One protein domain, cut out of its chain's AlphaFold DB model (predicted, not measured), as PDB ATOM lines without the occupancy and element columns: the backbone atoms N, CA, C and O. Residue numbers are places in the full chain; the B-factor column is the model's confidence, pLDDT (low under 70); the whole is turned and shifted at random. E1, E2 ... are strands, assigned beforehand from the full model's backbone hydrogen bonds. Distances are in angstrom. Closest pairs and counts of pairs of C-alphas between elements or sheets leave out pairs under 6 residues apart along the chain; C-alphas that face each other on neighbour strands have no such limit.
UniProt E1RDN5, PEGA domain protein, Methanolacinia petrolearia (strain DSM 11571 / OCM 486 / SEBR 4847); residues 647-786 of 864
ATOM      1  N   VAL A 647     -72.187  -3.270  82.304       86.31
ATOM      2  CA  VAL A 647     -73.552  -3.081  82.796       86.31
ATOM      3  C   VAL A 647     -74.016  -4.276  83.620       86.31
ATOM      4  O   VAL A 647     -73.494  -5.383  83.510       86.31
ATOM      5  N   SER A 648     -74.994  -4.045  84.496       91.38
ATOM      6  CA  SER A 648     -75.612  -5.114  85.283       91.38
ATOM      7  C   SER A 648     -76.772  -5.726  84.507       91.38
ATOM      8  O   SER A 648     -77.648  -4.989  84.054       91.38
ATOM      9  N   ILE A 649     -76.821  -7.051  84.427       93.88
ATOM     10  CA  ILE A 649     -77.942  -7.807  83.856       93.88
ATOM     11  C   ILE A 649     -78.497  -8.782  84.891       93.88
ATOM     12  O   ILE A 649     -77.761  -9.271  85.747       93.88
ATOM     13  N   SER A 650     -79.788  -9.085  84.806       93.69
ATOM     14  CA  SER A 650     -80.437 -10.104  85.633       93.69
ATOM     15  C   SER A 650     -80.593 -11.394  84.839       93.69
ATOM     16  O   SER A 650     -81.134 -11.386  83.734       93.69
ATOM     17  N   VAL A 651     -80.168 -12.520  85.399       95.94
ATOM     18  CA  VAL A 651     -80.261 -13.835  84.755       95.94
ATOM     19  C   VAL A 651     -81.149 -14.745  85.589       95.94
ATOM     20  O   VAL A 651     -81.007 -14.853  86.804       95.94
ATOM     21  N   SER A 652     -82.101 -15.397  84.928       94.75
ATOM     22  CA  SER A 652     -83.054 -16.317  85.551       94.75
ATOM     23  C   SER A 652     -83.229 -17.583  84.712       94.75
ATOM     24  O   SER A 652     -82.963 -17.605  83.513       94.75
ATOM     25  N   SER A 653     -83.694 -18.664  85.326       92.81
ATOM     26  CA  SER A 653     -84.056 -19.894  84.629       92.81
ATOM     27  C   SER A 653     -84.992 -20.720  85.495       92.81
ATOM     28  O   SER A 653     -85.042 -20.575  86.713       92.81
ATOM     29  N   LYS A 654     -85.743 -21.606  84.842       87.69
ATOM     30  CA  LYS A 654     -86.568 -22.616  85.507       87.69
ATOM     31  C   LYS A 654     -85.857 -23.968  85.638       87.69
ATOM     32  O   LYS A 654     -86.270 -24.783  86.456       87.69
ATOM     33  N   TYR A 655     -84.859 -24.229  84.796       84.19
ATOM     34  CA  TYR A 655     -84.264 -25.562  84.640       84.19
ATOM     35  C   TYR A 655     -82.745 -25.578  84.816       84.19
ATOM     36  O   TYR A 655     -82.187 -26.654  84.989       84.19
ATOM     37  N   ILE A 656     -82.100 -24.415  84.741       89.94
ATOM     38  CA  ILE A 656     -80.652 -24.255  84.865       89.94
ATOM     39  C   ILE A 656     -80.357 -23.624  86.219       89.94
ATOM     40  O   ILE A 656     -81.012 -22.652  86.596       89.94
ATOM     41  N   THR A 657     -79.403 -24.197  86.942       89.50
ATOM     42  CA  THR A 657     -79.027 -23.753  88.290       89.50
ATOM     43  C   THR A 657     -77.840 -22.806  88.280       89.50
ATOM     44  O   THR A 657     -77.784 -21.934  89.135       89.50
ATOM     45  N   THR A 658     -76.927 -22.951  87.317       92.12
ATOM     46  CA  THR A 658     -75.692 -22.167  87.232       92.12
ATOM     47  C   THR A 658     -75.355 -21.780  85.792       92.12
ATOM     48  O   THR A 658     -75.766 -22.450  84.841       92.12
ATOM     49  N   PHE A 659     -74.618 -20.685  85.614       94.06
ATOM     50  CA  PHE A 659     -74.152 -20.202  84.309       94.06
ATOM     51  C   PHE A 659     -72.843 -19.418  84.434       94.06
ATOM     52  O   PHE A 659     -72.499 -18.959  85.520       94.06
ATOM     53  N   ALA A 660     -72.112 -19.270  83.334       91.31
ATOM     54  CA  ALA A 660     -70.906 -18.453  83.245       91.31
ATOM     55  C   ALA A 660     -71.128 -17.277  82.290       91.31
ATOM     56  O   ALA A 660     -71.877 -17.379  81.314       91.31
ATOM     57  N   VAL A 661     -70.455 -16.162  82.568       91.50
ATOM     58  CA  VAL A 661     -70.337 -15.038  81.635       91.50
ATOM     59  C   VAL A 661     -69.077 -15.278  80.804       91.50
ATOM     60  O   VAL A 661     -68.011 -15.532  81.353       91.50
ATOM     61  N   ASN A 662     -69.207 -15.252  79.478       89.31
ATOM     62  CA  ASN A 662     -68.121 -15.437  78.506       89.31
ATOM     63  C   ASN A 662     -67.331 -16.757  78.651       89.31
ATOM     64  O   ASN A 662     -66.149 -16.833  78.304       89.31
ATOM     65  N   GLY A 663     -67.976 -17.800  79.186       85.31
ATOM     66  CA  GLY A 663     -67.332 -19.090  79.450       85.31
ATOM     67  C   GLY A 663     -66.242 -19.049  80.527       85.31
ATOM     68  O   GLY A 663     -65.453 -19.989  80.595       85.31
ATOM     69  N   GLU A 664     -66.174 -17.985  81.337       82.50
ATOM     70  CA  GLU A 664     -65.198 -17.828  82.424       82.50
ATOM     71  C   GLU A 664     -65.759 -18.285  83.785       82.50
ATOM     72  O   GLU A 664     -66.957 -18.204  84.055       82.50
ATOM     73  N   LEU A 665     -64.866 -18.767  84.655       75.56
ATOM     74  CA  LEU A 665     -65.161 -19.121  86.048       75.56
ATOM     75  C   LEU A 665     -65.027 -17.884  86.965       75.56
ATOM     76  O   LEU A 665     -64.224 -17.004  86.652       75.56
ATOM     77  N   PRO A 666     -65.717 -17.832  88.126       73.25
ATOM     78  CA  PRO A 666     -66.632 -18.842  88.667       73.25
ATOM     79  C   PRO A 666     -68.038 -18.797  88.044       73.25
ATOM     80  O   PRO A 666     -68.496 -17.765  87.557       73.25
ATOM     81  N   TYR A 667     -68.758 -19.924  88.110       83.00
ATOM     82  CA  TYR A 667     -70.172 -19.958  87.737       83.00
ATOM     83  C   TYR A 667     -71.025 -19.169  88.735       83.00
ATOM     84  O   TYR A 667     -70.838 -19.267  89.944       83.00
ATOM     85  N   SER A 668     -72.005 -18.439  88.216       89.19
ATOM     86  CA  SER A 668     -73.030 -17.751  88.996       89.19
ATOM     87  C   SER A 668     -74.272 -18.623  89.151       89.19
ATOM     88  O   SER A 668     -74.705 -19.268  88.192       89.19
ATOM     89  N   ASP A 669     -74.876 -18.602  90.338       92.38
ATOM     90  CA  ASP A 669     -76.163 -19.251  90.598       92.38
ATOM     91  C   ASP A 669     -77.314 -18.535  89.882       92.38
ATOM     92  O   ASP A 669     -77.213 -17.379  89.471       92.38
ATOM     93  N   VAL A 670     -78.452 -19.206  89.744       90.62
ATOM     94  CA  VAL A 670     -79.667 -18.640  89.156       90.62
ATOM     95  C   VAL A 670     -80.799 -18.634  90.194       90.62
ATOM     96  O   VAL A 670     -81.096 -19.684  90.764       90.62
ATOM     97  N   PRO A 671     -81.519 -17.507  90.395       91.50
ATOM     98  CA  PRO A 671     -81.368 -16.224  89.710       91.50
ATOM     99  C   PRO A 671     -80.256 -15.354  90.311       91.50
ATOM    100  O   PRO A 671     -80.135 -15.282  91.529       91.50
ATOM    101  N   SER A 672     -79.529 -14.620  89.464       92.06
ATOM    102  CA  SER A 672     -78.482 -13.686  89.908       92.06
ATOM    103  C   SER A 672     -78.404 -12.437  89.042       92.06
ATOM    104  O   SER A 672     -78.781 -12.450  87.868       92.06
ATOM    105  N   ASN A 673     -77.876 -11.359  89.624       92.50
ATOM    106  CA  ASN A 673     -77.436 -10.181  88.886       92.50
ATOM    107  C   ASN A 673     -75.932 -10.291  88.645       92.50
ATOM    108  O   ASN A 673     -75.178 -10.448  89.600       92.50
ATOM    109  N   VAL A 674     -75.505 -10.188  87.391       90.38
ATOM    110  CA  VAL A 674     -74.089 -10.278  87.008       90.38
ATOM    111  C   VAL A 674     -73.671  -9.073  86.180       90.38
ATOM    112  O   VAL A 674     -74.509  -8.369  85.607       90.38
ATOM    113  N   LYS A 675     -72.364  -8.826  86.135       90.00
ATOM    114  CA  LYS A 675     -71.761  -7.812  85.273       90.00
ATOM    115  C   LYS A 675     -71.430  -8.421  83.915       90.00
ATOM    116  O   LYS A 675     -70.944  -9.545  83.846       90.00
ATOM    117  N   ALA A 676     -71.711  -7.678  82.853       85.88
ATOM    118  CA  ALA A 676     -71.387  -8.053  81.484       85.88
ATOM    119  C   ALA A 676     -70.993  -6.806  80.686       85.88
ATOM    120  O   ALA A 676     -71.479  -5.703  80.951       85.88
ATOM    121  N   GLU A 677     -70.132  -6.978  79.691       85.94
ATOM    122  CA  GLU A 677     -69.802  -5.918  78.741       85.94
ATOM    123  C   GLU A 677     -71.003  -5.601  77.844       85.94
ATOM    124  O   GLU A 677     -71.680  -6.510  77.352       85.94
ATOM    125  N   SER A 678     -71.235  -4.308  77.596       81.44
ATOM    126  CA  SER A 678     -72.344  -3.785  76.781       81.44
ATOM    127  C   SER A 678     -72.394  -4.302  75.344       81.44
ATOM    128  O   SER A 678     -73.446  -4.227  74.709       81.44
ATOM    129  N   PHE A 679     -71.305  -4.864  74.823       80.38
ATOM    130  CA  PHE A 679     -71.273  -5.558  73.542       80.38
ATOM    131  C   PHE A 679     -70.328  -6.763  73.607       80.38
ATOM    132  O   PHE A 679     -69.307  -6.706  74.275       80.38
ATOM    133  N   GLY A 680     -70.650  -7.841  72.888       76.69
ATOM    134  CA  GLY A 680     -69.779  -9.020  72.761       76.69
ATOM    135  C   GLY A 680     -69.939 -10.076  73.857       76.69
ATOM    136  O   GLY A 680     -69.463 -11.192  73.679       76.69
ATOM    137  N   SER A 681     -70.665  -9.776  74.937       88.44
ATOM    138  CA  SER A 681     -70.907 -10.744  76.009       88.44
ATOM    139  C   SER A 681     -71.819 -11.902  75.585       88.44
ATOM    140  O   SER A 681     -72.742 -11.750  74.779       88.44
ATOM    141  N   TYR A 682     -71.620 -13.067  76.192       93.38
ATOM    142  CA  TYR A 682     -72.478 -14.243  76.047       93.38
ATOM    143  C   TYR A 682     -72.574 -15.005  77.369       93.38
ATOM    144  O   TYR A 682     -71.721 -14.880  78.244       93.38
ATOM    145  N   LEU A 683     -73.645 -15.778  77.535       94.19
ATOM    146  CA  LEU A 683     -73.854 -16.628  78.705       94.19
ATOM    147  C   LEU A 683     -73.740 -18.087  78.298       94.19
ATOM    148  O   LEU A 683     -74.431 -18.512  77.371       94.19
ATOM    149  N   THR A 684     -72.932 -18.858  79.014       94.81
ATOM    150  CA  THR A 684     -72.818 -20.305  78.812       94.81
ATOM    151  C   THR A 684     -73.375 -21.060  80.007       94.81
ATOM    152  O   THR A 684     -73.338 -20.594  81.146       94.81
ATOM    153  N   PHE A 685     -73.969 -22.218  79.753       93.31
ATOM    154  CA  PHE A 685     -74.551 -23.068  80.787       93.31
ATOM    155  C   PHE A 685     -74.672 -24.500  80.278       93.31
ATOM    156  O   PHE A 685     -74.737 -24.742  79.076       93.31
ATOM    157  N   ASN A 686     -74.744 -25.459  81.194       89.38
ATOM    158  CA  ASN A 686     -74.967 -26.859  80.856       89.38
ATOM    159  C   ASN A 686     -76.152 -27.424  81.638       89.38
ATOM    160  O   ASN A 686     -76.596 -26.853  82.635       89.38
ATOM    161  N   ASP A 687     -76.659 -28.561  81.182       86.19
ATOM    162  CA  ASP A 687     -77.697 -29.325  81.873       86.19
ATOM    163  C   ASP A 687     -77.228 -30.717  82.328       86.19
ATOM    164  O   ASP A 687     -78.058 -31.582  82.607       86.19
ATOM    165  N   GLY A 688     -75.910 -30.922  82.392       82.19
ATOM    166  CA  GLY A 688     -75.259 -32.205  82.647       82.19
ATOM    167  C   GLY A 688     -74.999 -33.053  81.399       82.19
ATOM    168  O   GLY A 688     -74.189 -33.972  81.473       82.19
ATOM    169  N   GLU A 689     -75.632 -32.750  80.260       84.38
ATOM    170  CA  GLU A 689     -75.445 -33.497  79.004       84.38
ATOM    171  C   GLU A 689     -75.013 -32.608  77.831       84.38
ATOM    172  O   GLU A 689     -74.237 -33.055  76.987       84.38
ATOM    173  N   ASN A 690     -75.510 -31.370  77.763       91.06
ATOM    174  CA  ASN A 690     -75.283 -30.442  76.656       91.06
ATOM    175  C   ASN A 690     -74.661 -29.134  77.134       91.06
ATOM    176  O   ASN A 690     -74.993 -28.640  78.215       91.06
ATOM    177  N   TYR A 691     -73.832 -28.538  76.280       92.88
ATOM    178  CA  TYR A 691     -73.227 -27.227  76.492       92.88
ATOM    179  C   TYR A 691     -73.971 -26.196  75.659       92.88
ATOM    180  O   TYR A 691     -74.028 -26.301  74.440       92.88
ATOM    181  N   TYR A 692     -74.574 -25.206  76.302       94.06
ATOM    182  CA  TYR A 692     -75.366 -24.181  75.637       94.06
ATOM    183  C   TYR A 692     -74.693 -22.822  75.748       94.06
ATOM    184  O   TYR A 692     -74.122 -22.485  76.783       94.06
ATOM    185  N   SER A 693     -74.858 -22.020  74.702       93.94
ATOM    186  CA  SER A 693     -74.478 -20.616  74.673       93.94
ATOM    187  C   SER A 693     -75.692 -19.747  74.341       93.94
ATOM    188  O   SER A 693     -76.564 -20.111  73.549       93.94
ATOM    189  N   MET A 694     -75.739 -18.557  74.928       92.19
ATOM    190  CA  MET A 694     -76.669 -17.493  74.580       92.19
ATOM    191  C   MET A 694     -75.896 -16.191  74.394       92.19
ATOM    192  O   MET A 694     -75.495 -15.548  75.363       92.19
ATOM    193  N   THR A 695     -75.726 -15.777  73.141       89.88
ATOM    194  CA  THR A 695     -75.148 -14.472  72.810       89.88
ATOM    195  C   THR A 695     -76.053 -13.355  73.305       89.88
ATOM    196  O   THR A 695     -77.262 -13.365  73.047       89.88
ATOM    197  N   LEU A 696     -75.473 -12.382  74.004       88.06
ATOM    198  CA  LEU A 696     -76.209 -11.221  74.472       88.06
ATOM    199  C   LEU A 696     -76.253 -10.146  73.374       88.06
ATOM    200  O   LEU A 696     -75.282  -9.956  72.636       88.06
ATOM    201  N   PRO A 697     -77.389  -9.445  73.221       86.12
ATOM    202  CA  PRO A 697     -77.458  -8.271  72.362       86.12
ATOM    203  C   PRO A 697     -76.664  -7.115  72.985       86.12
ATOM    204  O   PRO A 697     -76.120  -7.236  74.078       86.12
ATOM    205  N   PHE A 698     -76.655  -5.963  72.314       84.81
ATOM    206  CA  PHE A 698     -76.198  -4.727  72.945       84.81
ATOM    207  C   PHE A 698     -76.963  -4.471  74.257       84.81
ATOM    208  O   PHE A 698     -78.197  -4.544  74.266       84.81
ATOM    209  N   LEU A 699     -76.233  -4.165  75.330       86.75
ATOM    210  CA  LEU A 699     -76.776  -3.961  76.671       86.75
ATOM    211  C   LEU A 699     -76.655  -2.493  77.094       86.75
ATOM    212  O   LEU A 699     -75.635  -1.842  76.884       86.75
ATOM    213  N   SER A 700     -77.703  -2.000  77.741       84.44
ATOM    214  CA  SER A 700     -77.828  -0.652  78.299       84.44
ATOM    215  C   SER A 700     -77.970  -0.633  79.828       84.44
ATOM    216  O   SER A 700     -77.905   0.440  80.430       84.44
ATOM    217  N   GLY A 701     -78.102  -1.805  80.459       85.12
ATOM    218  CA  GLY A 701     -78.191  -2.009  81.902       85.12
ATOM    219  C   GLY A 701     -79.616  -2.268  82.390       85.12
ATOM    220  O   GLY A 701     -80.561  -1.563  82.038       85.12
ATOM    221  N   GLY A 702     -79.765  -3.272  83.259       82.19
ATOM    222  CA  GLY A 702     -81.039  -3.682  83.857       82.19
ATOM    223  C   GLY A 702     -81.847  -4.675  83.017       82.19
ATOM    224  O   GLY A 702     -82.961  -5.040  83.403       82.19
ATOM    225  N   GLU A 703     -81.320  -5.132  81.880       92.94
ATOM    226  CA  GLU A 703     -81.956  -6.174  81.078       92.94
ATOM    227  C   GLU A 703     -82.067  -7.493  81.850       92.94
ATOM    228  O   GLU A 703     -81.208  -7.855  82.653       92.94
ATOM    229  N   SER A 704     -83.140  -8.237  81.579       93.56
ATOM    230  CA  SER A 704     -83.375  -9.557  82.159       93.56
ATOM    231  C   SER A 704     -83.323 -10.635  81.086       93.56
ATOM    232  O   SER A 704     -84.078 -10.591  80.112       93.56
ATOM    233  N   PHE A 705     -82.477 -11.633  81.302       93.81
ATOM    234  CA  PHE A 705     -82.313 -12.779  80.426       93.81
ATOM    235  C   PHE A 705     -82.820 -14.053  81.098       93.81
ATOM    236  O   PHE A 705     -82.654 -14.269  82.301       93.81
ATOM    237  N   VAL A 706     -83.465 -14.907  80.303       94.31
ATOM    238  CA  VAL A 706     -83.965 -16.205  80.760       94.31
ATOM    239  C   VAL A 706     -83.201 -17.300  80.030       94.31
ATOM    240  O   VAL A 706     -83.365 -17.456  78.819       94.31
ATOM    241  N   LEU A 707     -82.401 -18.076  80.761       91.19
ATOM    242  CA  LEU A 707     -81.672 -19.207  80.193       91.19
ATOM    243  C   LEU A 707     -82.652 -20.322  79.848       91.19
ATOM    244  O   LEU A 707     -83.385 -20.823  80.709       91.19
ATOM    245  N   ASN A 708     -82.651 -20.715  78.578       86.50
ATOM    246  CA  ASN A 708     -83.469 -21.792  78.043       86.50
ATOM    247  C   ASN A 708     -82.590 -22.719  77.209       86.50
ATOM    248  O   ASN A 708     -81.720 -22.247  76.485       86.50
ATOM    249  N   LYS A 709     -82.859 -24.026  77.264       85.38
ATOM    250  CA  LYS A 709     -82.131 -25.012  76.460       85.38
ATOM    251  C   LYS A 709     -82.262 -24.691  74.967       85.38
ATOM    252  O   LYS A 709     -83.381 -24.529  74.464       85.38
ATOM    253  N   GLY A 710     -81.124 -24.608  74.280       75.81
ATOM    254  CA  GLY A 710     -81.060 -24.489  72.826       75.81
ATOM    255  C   GLY A 710     -81.622 -25.739  72.145       75.81
ATOM    256  O   GLY A 710     -81.657 -26.817  72.736       75.81
ATOM    257  N   LYS A 711     -82.118 -25.596  70.910       73.44
ATOM    258  CA  LYS A 711     -82.697 -26.722  70.150       73.44
ATOM    259  C   LYS A 711     -81.705 -27.423  69.228       73.44
ATOM    260  O   LYS A 711     -81.959 -28.566  68.862       73.44
ATOM    261  N   ASN A 712     -80.637 -26.734  68.850       83.06
ATOM    262  CA  ASN A 712     -79.605 -27.264  67.979       83.06
ATOM    263  C   ASN A 712     -78.386 -27.548  68.842       83.06
ATOM    264  O   ASN A 712     -77.898 -26.646  69.525       83.06
ATOM    265  N   VAL A 713     -77.954 -28.802  68.824       89.44
ATOM    266  CA  VAL A 713     -76.669 -29.223  69.360       89.44
ATOM    267  C   VAL A 713     -75.968 -30.042  68.285       89.44
ATOM    268  O   VAL A 713     -76.618 -30.815  67.576       89.44
ATOM    269  N   GLY A 714     -74.672 -29.820  68.147       91.88
ATOM    270  CA  GLY A 714     -73.819 -30.385  67.118       91.88
ATOM    271  C   GLY A 714     -72.587 -31.065  67.695       91.88
ATOM    272  O   GLY A 714     -72.446 -31.200  68.912       91.88
ATOM    273  N   SER A 715     -71.708 -31.495  66.792       93.69
ATOM    274  CA  SER A 715     -70.496 -32.248  67.132       93.69
ATOM    275  C   SER A 715     -69.237 -31.479  66.734       93.69
ATOM    276  O   SER A 715     -69.141 -30.954  65.626       93.69
ATOM    277  N   LEU A 716     -68.247 -31.436  67.618       94.75
ATOM    278  CA  LEU A 716     -67.031 -30.638  67.504       94.75
ATOM    279  C   LEU A 716     -65.791 -31.527  67.602       94.75
ATOM    280  O   LEU A 716     -65.570 -32.178  68.619       94.75
ATOM    281  N   SER A 717     -64.947 -31.533  66.573       95.69
ATOM    282  CA  SER A 717     -63.666 -32.244  66.613       95.69
ATOM    283  C   SER A 717     -62.594 -31.387  67.286       95.69
ATOM    284  O   SER A 717     -62.329 -30.261  66.866       95.69
ATOM    285  N   VAL A 718     -61.935 -31.927  68.305       97.25
ATOM    286  CA  VAL A 718     -60.878 -31.260  69.070       97.25
ATOM    287  C   VAL A 718     -59.621 -32.126  69.051       97.25
ATOM    288  O   VAL A 718     -59.643 -33.266  69.511       97.25
ATOM    289  N   GLY A 719     -58.517 -31.594  68.524       95.62
ATOM    290  CA  GLY A 719     -57.208 -32.261  68.476       95.62
ATOM    291  C   GLY A 719     -56.099 -31.440  69.132       95.62
ATOM    292  O   GLY A 719     -56.230 -30.222  69.261       95.62
ATOM    293  N   SER A 720     -54.988 -32.076  69.508       96.44
ATOM    294  CA  SER A 720     -53.786 -31.374  69.974       96.44
ATOM    295  C   SER A 720     -52.503 -32.044  69.489       96.44
ATOM    296  O   SER A 720     -52.506 -33.226  69.179       96.44
ATOM    297  N   ASP A 721     -51.404 -31.297  69.442       92.75
ATOM    298  CA  ASP A 721     -50.055 -31.829  69.245       92.75
ATOM    299  C   ASP A 721     -49.180 -31.454  70.456       92.75
ATOM    300  O   ASP A 721     -48.940 -30.261  70.661       92.75
ATOM    301  N   PRO A 722     -48.743 -32.425  71.281       94.25
ATOM    302  CA  PRO A 722     -49.065 -33.854  71.190       94.25
ATOM    303  C   PRO A 722     -50.530 -34.171  71.544       94.25
ATOM    304  O   PRO A 722     -51.208 -33.397  72.225       94.25
ATOM    305  N   ASP A 723     -50.992 -35.346  71.109       93.69
ATOM    306  CA  ASP A 723     -52.301 -35.915  71.458       93.69
ATOM    307  C   ASP A 723     -52.402 -36.247  72.967       93.69
ATOM    308  O   ASP A 723     -51.421 -36.176  73.716       93.69
ATOM    309  N   ASP A 724     -53.582 -36.678  73.416       94.31
ATOM    310  CA  ASP A 724     -53.899 -37.085  74.791       94.31
ATOM    311  C   ASP A 724     -53.859 -35.916  75.794       94.31
ATOM    312  O   ASP A 724     -53.249 -35.994  76.863       94.31
ATOM    313  N   ALA A 725     -54.478 -34.797  75.419       93.00
ATOM    314  CA  ALA A 725     -54.721 -33.638  76.276       93.00
ATOM    315  C   ALA A 725     -56.173 -33.636  76.773       93.00
ATOM    316  O   ALA A 725     -57.092 -33.873  75.990       93.00
ATOM    317  N   ASP A 726     -56.398 -33.344  78.053       93.50
ATOM    318  CA  ASP A 726     -57.733 -33.169  78.627       93.50
ATOM    319  C   ASP A 726     -58.444 -31.969  77.987       93.50
ATOM    320  O   ASP A 726     -57.856 -30.896  77.826       93.50
ATOM    321  N   ILE A 727     -59.726 -32.144  77.653       94.62
ATOM    322  CA  ILE A 727     -60.537 -31.113  76.998       94.62
ATOM    323  C   ILE A 727     -61.516 -30.491  77.993       94.62
ATOM    324  O   ILE A 727     -62.249 -31.192  78.701       94.62
ATOM    325  N   TYR A 728     -61.567 -29.162  77.990       92.38
ATOM    326  CA  TYR A 728     -62.485 -28.341  78.763       92.38
ATOM    327  C   TYR A 728     -63.315 -27.468  77.825       92.38
ATOM    328  O   TYR A 728     -62.803 -26.956  76.825       92.38
ATOM    329  N   ILE A 729     -64.581 -27.266  78.182       93.38
ATOM    330  CA  ILE A 729     -65.478 -26.337  77.497       93.38
ATOM    331  C   ILE A 729     -66.175 -25.441  78.520       93.38
ATOM    332  O   ILE A 729     -66.695 -25.918  79.530       93.38
ATOM    333  N   ASP A 730     -66.135 -24.133  78.279       91.12
ATOM    334  CA  ASP A 730     -66.740 -23.088  79.110       91.12
ATOM    335  C   ASP A 730     -66.351 -23.174  80.593       91.12
ATOM    336  O   ASP A 730     -67.168 -22.879  81.462       91.12
ATOM    337  N   GLY A 731     -65.128 -23.638  80.878       83.19
ATOM    338  CA  GLY A 731     -64.597 -23.852  82.228       83.19
ATOM    339  C   GLY A 731     -64.806 -25.259  82.815       83.19
ATOM    340  O   GLY A 731     -64.204 -25.578  83.839       83.19
ATOM    341  N   MET A 732     -65.586 -26.140  82.179       84.75
ATOM    342  CA  MET A 732     -65.846 -27.509  82.658       84.75
ATOM    343  C   MET A 732     -64.946 -28.557  82.011       84.75
ATOM    344  O   MET A 732     -64.856 -28.623  80.787       84.75
ATOM    345  N   LYS A 733     -64.383 -29.461  82.824       87.75
ATOM    346  CA  LYS A 733     -63.693 -30.667  82.339       87.75
ATOM    347  C   LYS A 733     -64.710 -31.618  81.706       87.75
ATOM    348  O   LYS A 733     -65.655 -32.036  82.368       87.75
ATOM    349  N   THR A 734     -64.502 -31.985  80.445       90.25
ATOM    350  CA  THR A 734     -65.424 -32.874  79.709       90.25
ATOM    351  C   THR A 734     -65.234 -34.355  80.056       90.25
ATOM    352  O   THR A 734     -66.125 -35.167  79.834       90.25
ATOM    353  N   GLY A 735     -64.056 -34.718  80.580       90.56
ATOM    354  CA  GLY A 735     -63.636 -36.108  80.792       90.56
ATOM    355  C   GLY A 735     -63.088 -36.798  79.537       90.56
ATOM    356  O   GLY A 735     -62.590 -37.919  79.636       90.56
ATOM    357  N   TYR A 736     -63.134 -36.138  78.376       94.12
ATOM    358  CA  TYR A 736     -62.552 -36.624  77.127       94.12
ATOM    359  C   TYR A 736     -61.153 -36.048  76.886       94.12
ATOM    360  O   TYR A 736     -60.786 -35.005  77.436       94.12
ATOM    361  N   ARG A 737     -60.385 -36.730  76.027       95.56
ATOM    362  CA  ARG A 737     -59.010 -36.369  75.670       95.56
ATOM    363  C   ARG A 737     -58.821 -36.252  74.169       95.56
ATOM    364  O   ARG A 737     -59.422 -37.019  73.423       95.56
ATOM    365  N   THR A 738     -57.987 -35.320  73.724       96.69
ATOM    366  CA  THR A 738     -57.655 -35.150  72.306       96.69
ATOM    367  C   THR A 738     -56.928 -36.385  71.743       96.69
ATOM    368  O   THR A 738     -56.169 -37.034  72.462       96.69
ATOM    369  N   PRO A 739     -57.112 -36.720  70.456       96.75
ATOM    370  CA  PRO A 739     -58.128 -36.187  69.562       96.75
ATOM    371  C   PRO A 739     -59.507 -36.794  69.888       96.75
ATOM    372  O   PRO A 739     -59.649 -38.011  70.001       96.75
ATOM    373  N   CYS A 740     -60.540 -35.958  70.007       96.06
ATOM    374  CA  CYS A 740     -61.906 -36.387  70.323       96.06
ATOM    375  C   CYS A 740     -62.942 -35.610  69.509       96.06
ATOM    376  O   CYS A 740     -62.749 -34.434  69.216       96.06
ATOM    377  N   ILE A 741     -64.054 -36.265  69.170       95.56
ATOM    378  CA  ILE A 741     -65.268 -35.600  68.693       95.56
ATOM    379  C   ILE A 741     -66.193 -35.461  69.902       95.56
ATOM    380  O   ILE A 741     -66.624 -36.464  70.465       95.56
ATOM    381  N   LEU A 742     -66.447 -34.222  70.310       93.06
ATOM    382  CA  LEU A 742     -67.380 -33.880  71.372       93.06
ATOM    383  C   LEU A 742     -68.764 -33.654  70.777       93.06
ATOM    384  O   LEU A 742     -68.931 -32.771  69.942       93.06
ATOM    385  N   ASP A 743     -69.748 -34.412  71.236       90.25
ATOM    386  CA  ASP A 743     -71.149 -34.190  70.885       90.25
ATOM    387  C   ASP A 743     -71.792 -33.164  71.840       90.25
ATOM    388  O   ASP A 743     -71.214 -32.783  72.860       90.25
ATOM    389  N   ASN A 744     -73.028 -32.763  71.539       91.06
ATOM    390  CA  ASN A 744     -73.885 -31.941  72.401       91.06
ATOM    391  C   ASN A 744     -73.433 -30.478  72.598       91.06
ATOM    392  O   ASN A 744     -73.713 -29.872  73.639       91.06
ATOM    393  N   ILE A 745     -72.771 -29.889  71.597       94.25
ATOM    394  CA  ILE A 745     -72.351 -28.479  71.625       94.25
ATOM    395  C   ILE A 745     -73.434 -27.604  70.991       94.25
ATOM    396  O   ILE A 745     -73.810 -27.811  69.842       94.25
ATOM    397  N   GLY A 746     -73.979 -26.650  71.737       92.94
ATOM    398  CA  GLY A 746     -75.009 -25.728  71.269       92.94
ATOM    399  C   GLY A 746     -74.465 -24.621  70.368       92.94
ATOM    400  O   GLY A 746     -73.287 -24.294  70.398       92.94
ATOM    401  N   ASP A 747     -75.342 -24.013  69.569       91.75
ATOM    402  CA  ASP A 747     -74.972 -22.858  68.741       91.75
ATOM    403  C   ASP A 747     -74.526 -21.664  69.608       91.75
ATOM    404  O   ASP A 747     -75.202 -21.299  70.577       91.75
ATOM    405  N   GLY A 748     -73.453 -20.983  69.203       90.56
ATOM    406  CA  GLY A 748     -73.010 -19.728  69.808       90.56
ATOM    407  C   GLY A 748     -71.524 -19.687  70.145       90.56
ATOM    408  O   GLY A 748     -70.711 -20.354  69.512       90.56
ATOM    409  N   TYR A 749     -71.159 -18.836  71.101       92.56
ATOM    410  CA  TYR A 749     -69.773 -18.673  71.525       92.56
ATOM    411  C   TYR A 749     -69.456 -19.635  72.665       92.56
ATOM    412  O   TYR A 749     -70.206 -19.724  73.633       92.56
ATOM    413  N   HIS A 750     -68.333 -20.330  72.538       92.94
ATOM    414  CA  HIS A 750     -67.828 -21.255  73.542       92.94
ATOM    415  C   HIS A 750     -66.341 -21.027  73.761       92.94
ATOM    416  O   HIS A 750     -65.630 -20.552  72.872       92.94
ATOM    417  N   ARG A 751     -65.848 -21.416  74.929       92.06
ATOM    418  CA  ARG A 751     -64.432 -21.332  75.277       92.06
ATOM    419  C   ARG A 751     -63.853 -22.735  75.395       92.06
ATOM    420  O   ARG A 751     -64.230 -23.485  76.288       92.06
ATOM    421  N   LEU A 752     -62.959 -23.102  74.479       94.12
ATOM    422  CA  LEU A 752     -62.234 -24.371  74.525       94.12
ATOM    423  C   LEU A 752     -60.910 -24.191  75.249       94.12
ATOM    424  O   LEU A 752     -60.135 -23.301  74.902       94.12
ATOM    425  N   LYS A 753     -60.601 -25.100  76.167       90.94
ATOM    426  CA  LYS A 753     -59.290 -25.185  76.806       90.94
ATOM    427  C   LYS A 753     -58.773 -26.618  76.738       90.94
ATOM    428  O   LYS A 753     -59.510 -27.562  77.011       90.94
ATOM    429  N   VAL A 754     -57.507 -26.778  76.367       92.12
ATOM    430  CA  VAL A 754     -56.808 -28.068  76.347       92.12
ATOM    431  C   VAL A 754     -55.629 -28.035  77.312       92.12
ATOM    432  O   VAL A 754     -54.855 -27.076  77.334       92.12
ATOM    433  N   ILE A 755     -55.511 -29.077  78.132       85.19
ATOM    434  CA  ILE A 755     -54.468 -29.201  79.156       85.19
ATOM    435  C   ILE A 755     -53.807 -30.564  79.009       85.19
ATOM    436  O   ILE A 755     -54.488 -31.585  78.955       85.19
ATOM    437  N   LYS A 756     -52.477 -30.597  78.977       82.81
ATOM    438  CA  LYS A 756     -51.712 -31.841  79.030       82.81
ATOM    439  C   LYS A 756     -50.624 -31.720  80.082       82.81
ATOM    440  O   LYS A 756     -49.930 -30.711  80.138       82.81
ATOM    441  N   GLU A 757     -50.478 -32.756  80.897       76.31
ATOM    442  CA  GLU A 757     -49.405 -32.847  81.884       76.31
ATOM    443  C   GLU A 757     -48.033 -32.666  81.217       76.31
ATOM    444  O   GLU A 757     -47.744 -33.301  80.202       76.31
ATOM    445  N   GLY A 758     -47.208 -31.775  81.773       70.25
ATOM    446  CA  GLY A 758     -45.903 -31.416  81.214       70.25
ATOM    447  C   GLY A 758     -45.946 -30.424  80.047       70.25
ATOM    448  O   GLY A 758     -44.908 -30.184  79.440       70.25
ATOM    449  N   TYR A 759     -47.101 -29.831  79.720       81.38
ATOM    450  CA  TYR A 759     -47.240 -28.838  78.649       81.38
ATOM    451  C   TYR A 759     -47.980 -27.580  79.118       81.38
ATOM    452  O   TYR A 759     -48.803 -27.624  80.035       81.38
ATOM    453  N   LEU A 760     -47.709 -26.447  78.465       77.19
ATOM    454  CA  LEU A 760     -48.439 -25.206  78.697       77.19
ATOM    455  C   LEU A 760     -49.890 -25.341  78.201       77.19
ATOM    456  O   LEU A 760     -50.119 -25.801  77.078       77.19
ATOM    457  N   PRO A 761     -50.880 -24.940  79.017       82.81
ATOM    458  CA  PRO A 761     -52.285 -25.004  78.639       82.81
ATOM    459  C   PRO A 761     -52.611 -23.971  77.556       82.81
ATOM    460  O   PRO A 761     -52.104 -22.847  77.578       82.81
ATOM    461  N   VAL A 762     -53.503 -24.335  76.634       85.44
ATOM    462  CA  VAL A 762     -53.940 -23.455  75.541       85.44
ATOM    463  C   VAL A 762     -55.452 -23.293  75.583       85.44
ATOM    464  O   VAL A 762     -56.191 -24.268  75.721       85.44
ATOM    465  N   GLU A 763     -55.912 -22.052  75.447       86.94
ATOM    466  CA  GLU A 763     -57.324 -21.681  75.472       86.94
ATOM    467  C   GLU A 763     -57.698 -20.865  74.231       86.94
ATOM    468  O   GLU A 763     -56.889 -20.103  73.697       86.94
ATOM    469  N   LYS A 764     -58.928 -21.049  73.744       86.62
ATOM    470  CA  LYS A 764     -59.456 -20.362  72.567       86.62
ATOM    471  C   LYS A 764     -60.966 -20.176  72.661       86.62
ATOM    472  O   LYS A 764     -61.707 -21.143  72.822       86.62
ATOM    473  N   GLU A 765     -61.419 -18.941  72.469       89.12
ATOM    474  CA  GLU A 765     -62.825 -18.649  72.200       89.12
ATOM    475  C   GLU A 765     -63.174 -19.013  70.749       89.12
ATOM    476  O   GLU A 765     -62.436 -18.697  69.808       89.12
ATOM    477  N   ILE A 766     -64.293 -19.707  70.576       92.25
ATOM    478  CA  ILE A 766     -64.792 -20.206  69.299       92.25
ATOM    479  C   ILE A 766     -66.236 -19.751  69.084       92.25
ATOM    480  O   ILE A 766     -66.992 -19.586  70.037       92.25
ATOM    481  N   SER A 767     -66.630 -19.575  67.823       90.44
ATOM    482  CA  SER A 767     -68.030 -19.390  67.432       90.44
ATOM    483  C   SER A 767     -68.481 -20.664  66.730       90.44
ATOM    484  O   SER A 767     -68.079 -20.922  65.597       90.44
ATOM    485  N   PHE A 768     -69.255 -21.482  67.434       91.69
ATOM    486  CA  PHE A 768     -69.733 -22.774  66.967       91.69
ATOM    487  C   PHE A 768     -71.133 -22.653  66.359       91.69
ATOM    488  O   PHE A 768     -72.010 -21.967  66.891       91.69
ATOM    489  N   ILE A 769     -71.344 -23.338  65.237       89.12
ATOM    490  CA  ILE A 769     -72.627 -23.394  64.537       89.12
ATOM    491  C   ILE A 769     -72.900 -24.856  64.184       89.12
ATOM    492  O   ILE A 769     -72.123 -25.473  63.460       89.12
ATOM    493  N   CYS A 770     -74.019 -25.399  64.656       86.44
ATOM    494  CA  CYS A 770     -74.503 -26.714  64.267       86.44
ATOM    495  C   CYS A 770     -75.145 -26.648  62.875       86.44
ATOM    496  O   CYS A 770     -76.179 -26.006  62.665       86.44
ATOM    497  N   GLU A 771     -74.556 -27.359  61.919       87.12
ATOM    498  CA  GLU A 771     -75.069 -27.494  60.553       87.12
ATOM    499  C   GLU A 771     -75.768 -28.848  60.324       87.12
ATOM    500  O   GLU A 771     -76.386 -29.066  59.277       87.12
ATOM    501  N   GLY A 772     -75.717 -29.749  61.311       79.06
ATOM    502  CA  GLY A 772     -76.260 -31.105  61.237       79.06
ATOM    503  C   GLY A 772     -75.338 -32.079  60.500       79.06
ATOM    504  O   GLY A 772     -75.805 -33.093  59.972       79.06
ATOM    505  N   ASN A 773     -74.044 -31.760  60.430       83.00
ATOM    506  CA  ASN A 773     -73.013 -32.619  59.860       83.00
ATOM    507  C   ASN A 773     -72.572 -33.686  60.882       83.00
ATOM    508  O   ASN A 773     -72.872 -33.603  62.066       83.00
ATOM    509  N   ALA A 774     -71.841 -34.713  60.431       79.38
ATOM    510  CA  ALA A 774     -71.269 -35.714  61.345       79.38
ATOM    511  C   ALA A 774     -70.197 -35.118  62.282       79.38
ATOM    512  O   ALA A 774     -69.979 -35.624  63.375       79.38
ATOM    513  N   VAL A 775     -69.527 -34.061  61.820       87.38
ATOM    514  CA  VAL A 775     -68.683 -33.148  62.593       87.38
ATOM    515  C   VAL A 775     -68.990 -31.766  62.028       87.38
ATOM    516  O   VAL A 775     -68.828 -31.562  60.823       87.38
ATOM    517  N   ASP A 776     -69.496 -30.864  62.860       91.69
ATOM    518  CA  ASP A 776     -69.919 -29.522  62.454       91.69
ATOM    519  C   ASP A 776     -68.733 -28.548  62.373       91.69
ATOM    520  O   ASP A 776     -68.702 -27.714  61.474       91.69
ATOM    521  N   ASP A 777     -67.722 -28.694  63.240       93.00
ATOM    522  CA  ASP A 777     -66.500 -27.873  63.211       93.00
ATOM    523  C   ASP A 777     -65.279 -28.622  63.792       93.00
ATOM    524  O   ASP A 777     -65.424 -29.662  64.444       93.00
ATOM    525  N   SER A 778     -64.061 -28.126  63.543       93.31
ATOM    526  CA  SER A 778     -62.813 -28.747  64.004       93.31
ATOM    527  C   SER A 778     -61.761 -27.731  64.458       93.31
ATOM    528  O   SER A 778     -61.349 -26.859  63.696       93.31
ATOM    529  N   TYR A 779     -61.213 -27.943  65.655       93.75
ATOM    530  CA  TYR A 779     -60.131 -27.144  66.235       93.75
ATOM    531  C   TYR A 779     -58.927 -28.020  66.585       93.75
ATOM    532  O   TYR A 779     -59.067 -29.116  67.126       93.75
ATOM    533  N   SER A 780     -57.725 -27.531  66.280       92.50
ATOM    534  CA  SER A 780     -56.465 -28.196  66.618       92.50
ATOM    535  C   SER A 780     -55.542 -27.241  67.362       92.50
ATOM    536  O   SER A 780     -55.399 -26.083  66.966       92.50
ATOM    537  N   PHE A 781     -54.922 -27.742  68.425       90.88
ATOM    538  CA  PHE A 781     -54.038 -26.993  69.315       90.88
ATOM    539  C   PHE A 781     -52.604 -27.516  69.224       90.88
ATOM    540  O   PHE A 781     -52.390 -28.700  68.998       90.88
ATOM    541  N   VAL A 782     -51.612 -26.650  69.413       90.44
ATOM    542  CA  VAL A 782     -50.207 -27.058  69.567       90.44
ATOM    543  C   VAL A 782     -49.803 -26.691  70.984       90.44
ATOM    544  O   VAL A 782     -49.954 -25.531  71.366       90.44
ATOM    545  N   LEU A 783     -49.355 -27.674  71.760       83.25
ATOM    546  CA  LEU A 783     -48.979 -27.494  73.155       83.25
ATOM    547  C   LEU A 783     -47.459 -27.388  73.264       83.25
ATOM    548  O   LEU A 783     -46.721 -28.198  72.703       83.25
ATOM    549  N   GLU A 784     -46.989 -26.395  74.007       81.25
ATOM    550  CA  GLU A 784     -45.563 -26.205  74.262       81.25
ATOM    551  C   GLU A 784     -45.130 -27.035  75.477       81.25
ATOM    552  O   GLU A 784     -45.747 -26.941  76.535       81.25
ATOM    553  N   GLU A 785     -44.098 -27.873  75.329       78.88
ATOM    554  CA  GLU A 785     -43.578 -28.702  76.428       78.88
ATOM    555  C   GLU A 785     -42.920 -27.818  77.492       78.88
ATOM    556  O   GLU A 785     -42.014 -27.030  77.205       78.88
ATOM    557  N   ILE A 786     -43.338 -27.987  78.743       71.88
ATOM    558  CA  ILE A 786     -42.672 -27.393  79.895       71.88
ATOM    559  C   ILE A 786     -41.391 -28.193  80.104       71.88
ATOM    560  O   ILE A 786     -41.411 -29.364  80.474       71.88
TER     561      ILE A 786
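AT A GLANCE: This is residues 647 to 786 of the 864 residues of the protein "PEGA domain protein" of Methanolacinia petrolearia (strain DSM 11571 / OCM 486 / SEBR 4847) (UniProt E1RDN5). Two lobes stand end to end along the longest axis: a sandwich of E7 to E13, its strongly twisted four-strand sheet face to face with a three-strand sheet, and a smaller lobe with two three-strand sheets of E1 to E6. The hairpin E4 and E5 lies where the lobes meet, E5 beside the end of E10 and the beginning of E11. The printed part has 140 residues, with no named helix and 13 named strands, E1 to E13 in order along the chain; the class is all strand. The sheet orders are E9, E8, E11, E12, antiparallel; E10, E7, E13, mixed; E2, E4, E5, antiparallel; and E3, E1, E6, mixed. The whole is compact, with a radius of gyration of the C-alphas of 15.5 A and spans of 46 by 35 by 24 A.

IN THESE COORDINATES: In the largest sheet, E9 is residues 732 to 737, E8 726 to 729, E11 748 to 755, 22.8 A long from C-alpha 748 at (-73.010, -19.728, 69.808), and E12 762 to 768, 18.0 A long. In the sheet facing it, E10 is 740 to 746, E7 713 to 721, 26.7 A long, and E13 777 to 782, ending with C-alpha 782 at (-50.207, -27.058, 69.567). E2 is 658 to 661, E4 682 to 686 and E5 691 to 695. E3 is 672 to 677, E6 704 to 706 and E1 647 to 652, from C-alpha 647 at (-73.552, -3.081, 82.796).

HOW THE PARTS SIT: E11 and E12 form a hairpin, with N 750 and O 766 2.9 A apart. E8 is antiparallel to E11, with N 728 and O 753 at 2.8 A, and forms a hairpin with E9, with N 732 and O 729 at 2.9 A. These two sheets make a sandwich, two sheets face to face: the parts that face each other are 8.0 A apart centre to centre, and the best planes of those parts are 17 degrees apart. In the second sheet E7 is parallel to E13, with N 719 and O 779 at 2.9 A, and antiparallel to E10, with N 716 and O 742 at 2.8 A. The closest C-alphas of E5 and E10 are those of Tyr 692 and Gly 746, 4.6 A; of E5 and E11, Ser 693 and Gly 748, 5.2 A. E4 and E5 form a hairpin, with N 683 and O 694 at 2.9 A, and E2 is antiparallel to E4, with N 660 and O 684 at 2.8 A. E1 is antiparallel to E3, with N 649 and O 674 at 2.9 A, and parallel to E6, with N 705 and O 650 at 2.8 A. E1 is apart from E4 and E5.

THE WHOLE: The two C-alphas farthest apart, those of Gly 702 and Pro 722, are 45.8 A apart. The printed part has no cut, and no link between named strands is long. The mean pLDDT of the printed part is 89.0, and no printed residue is under 70.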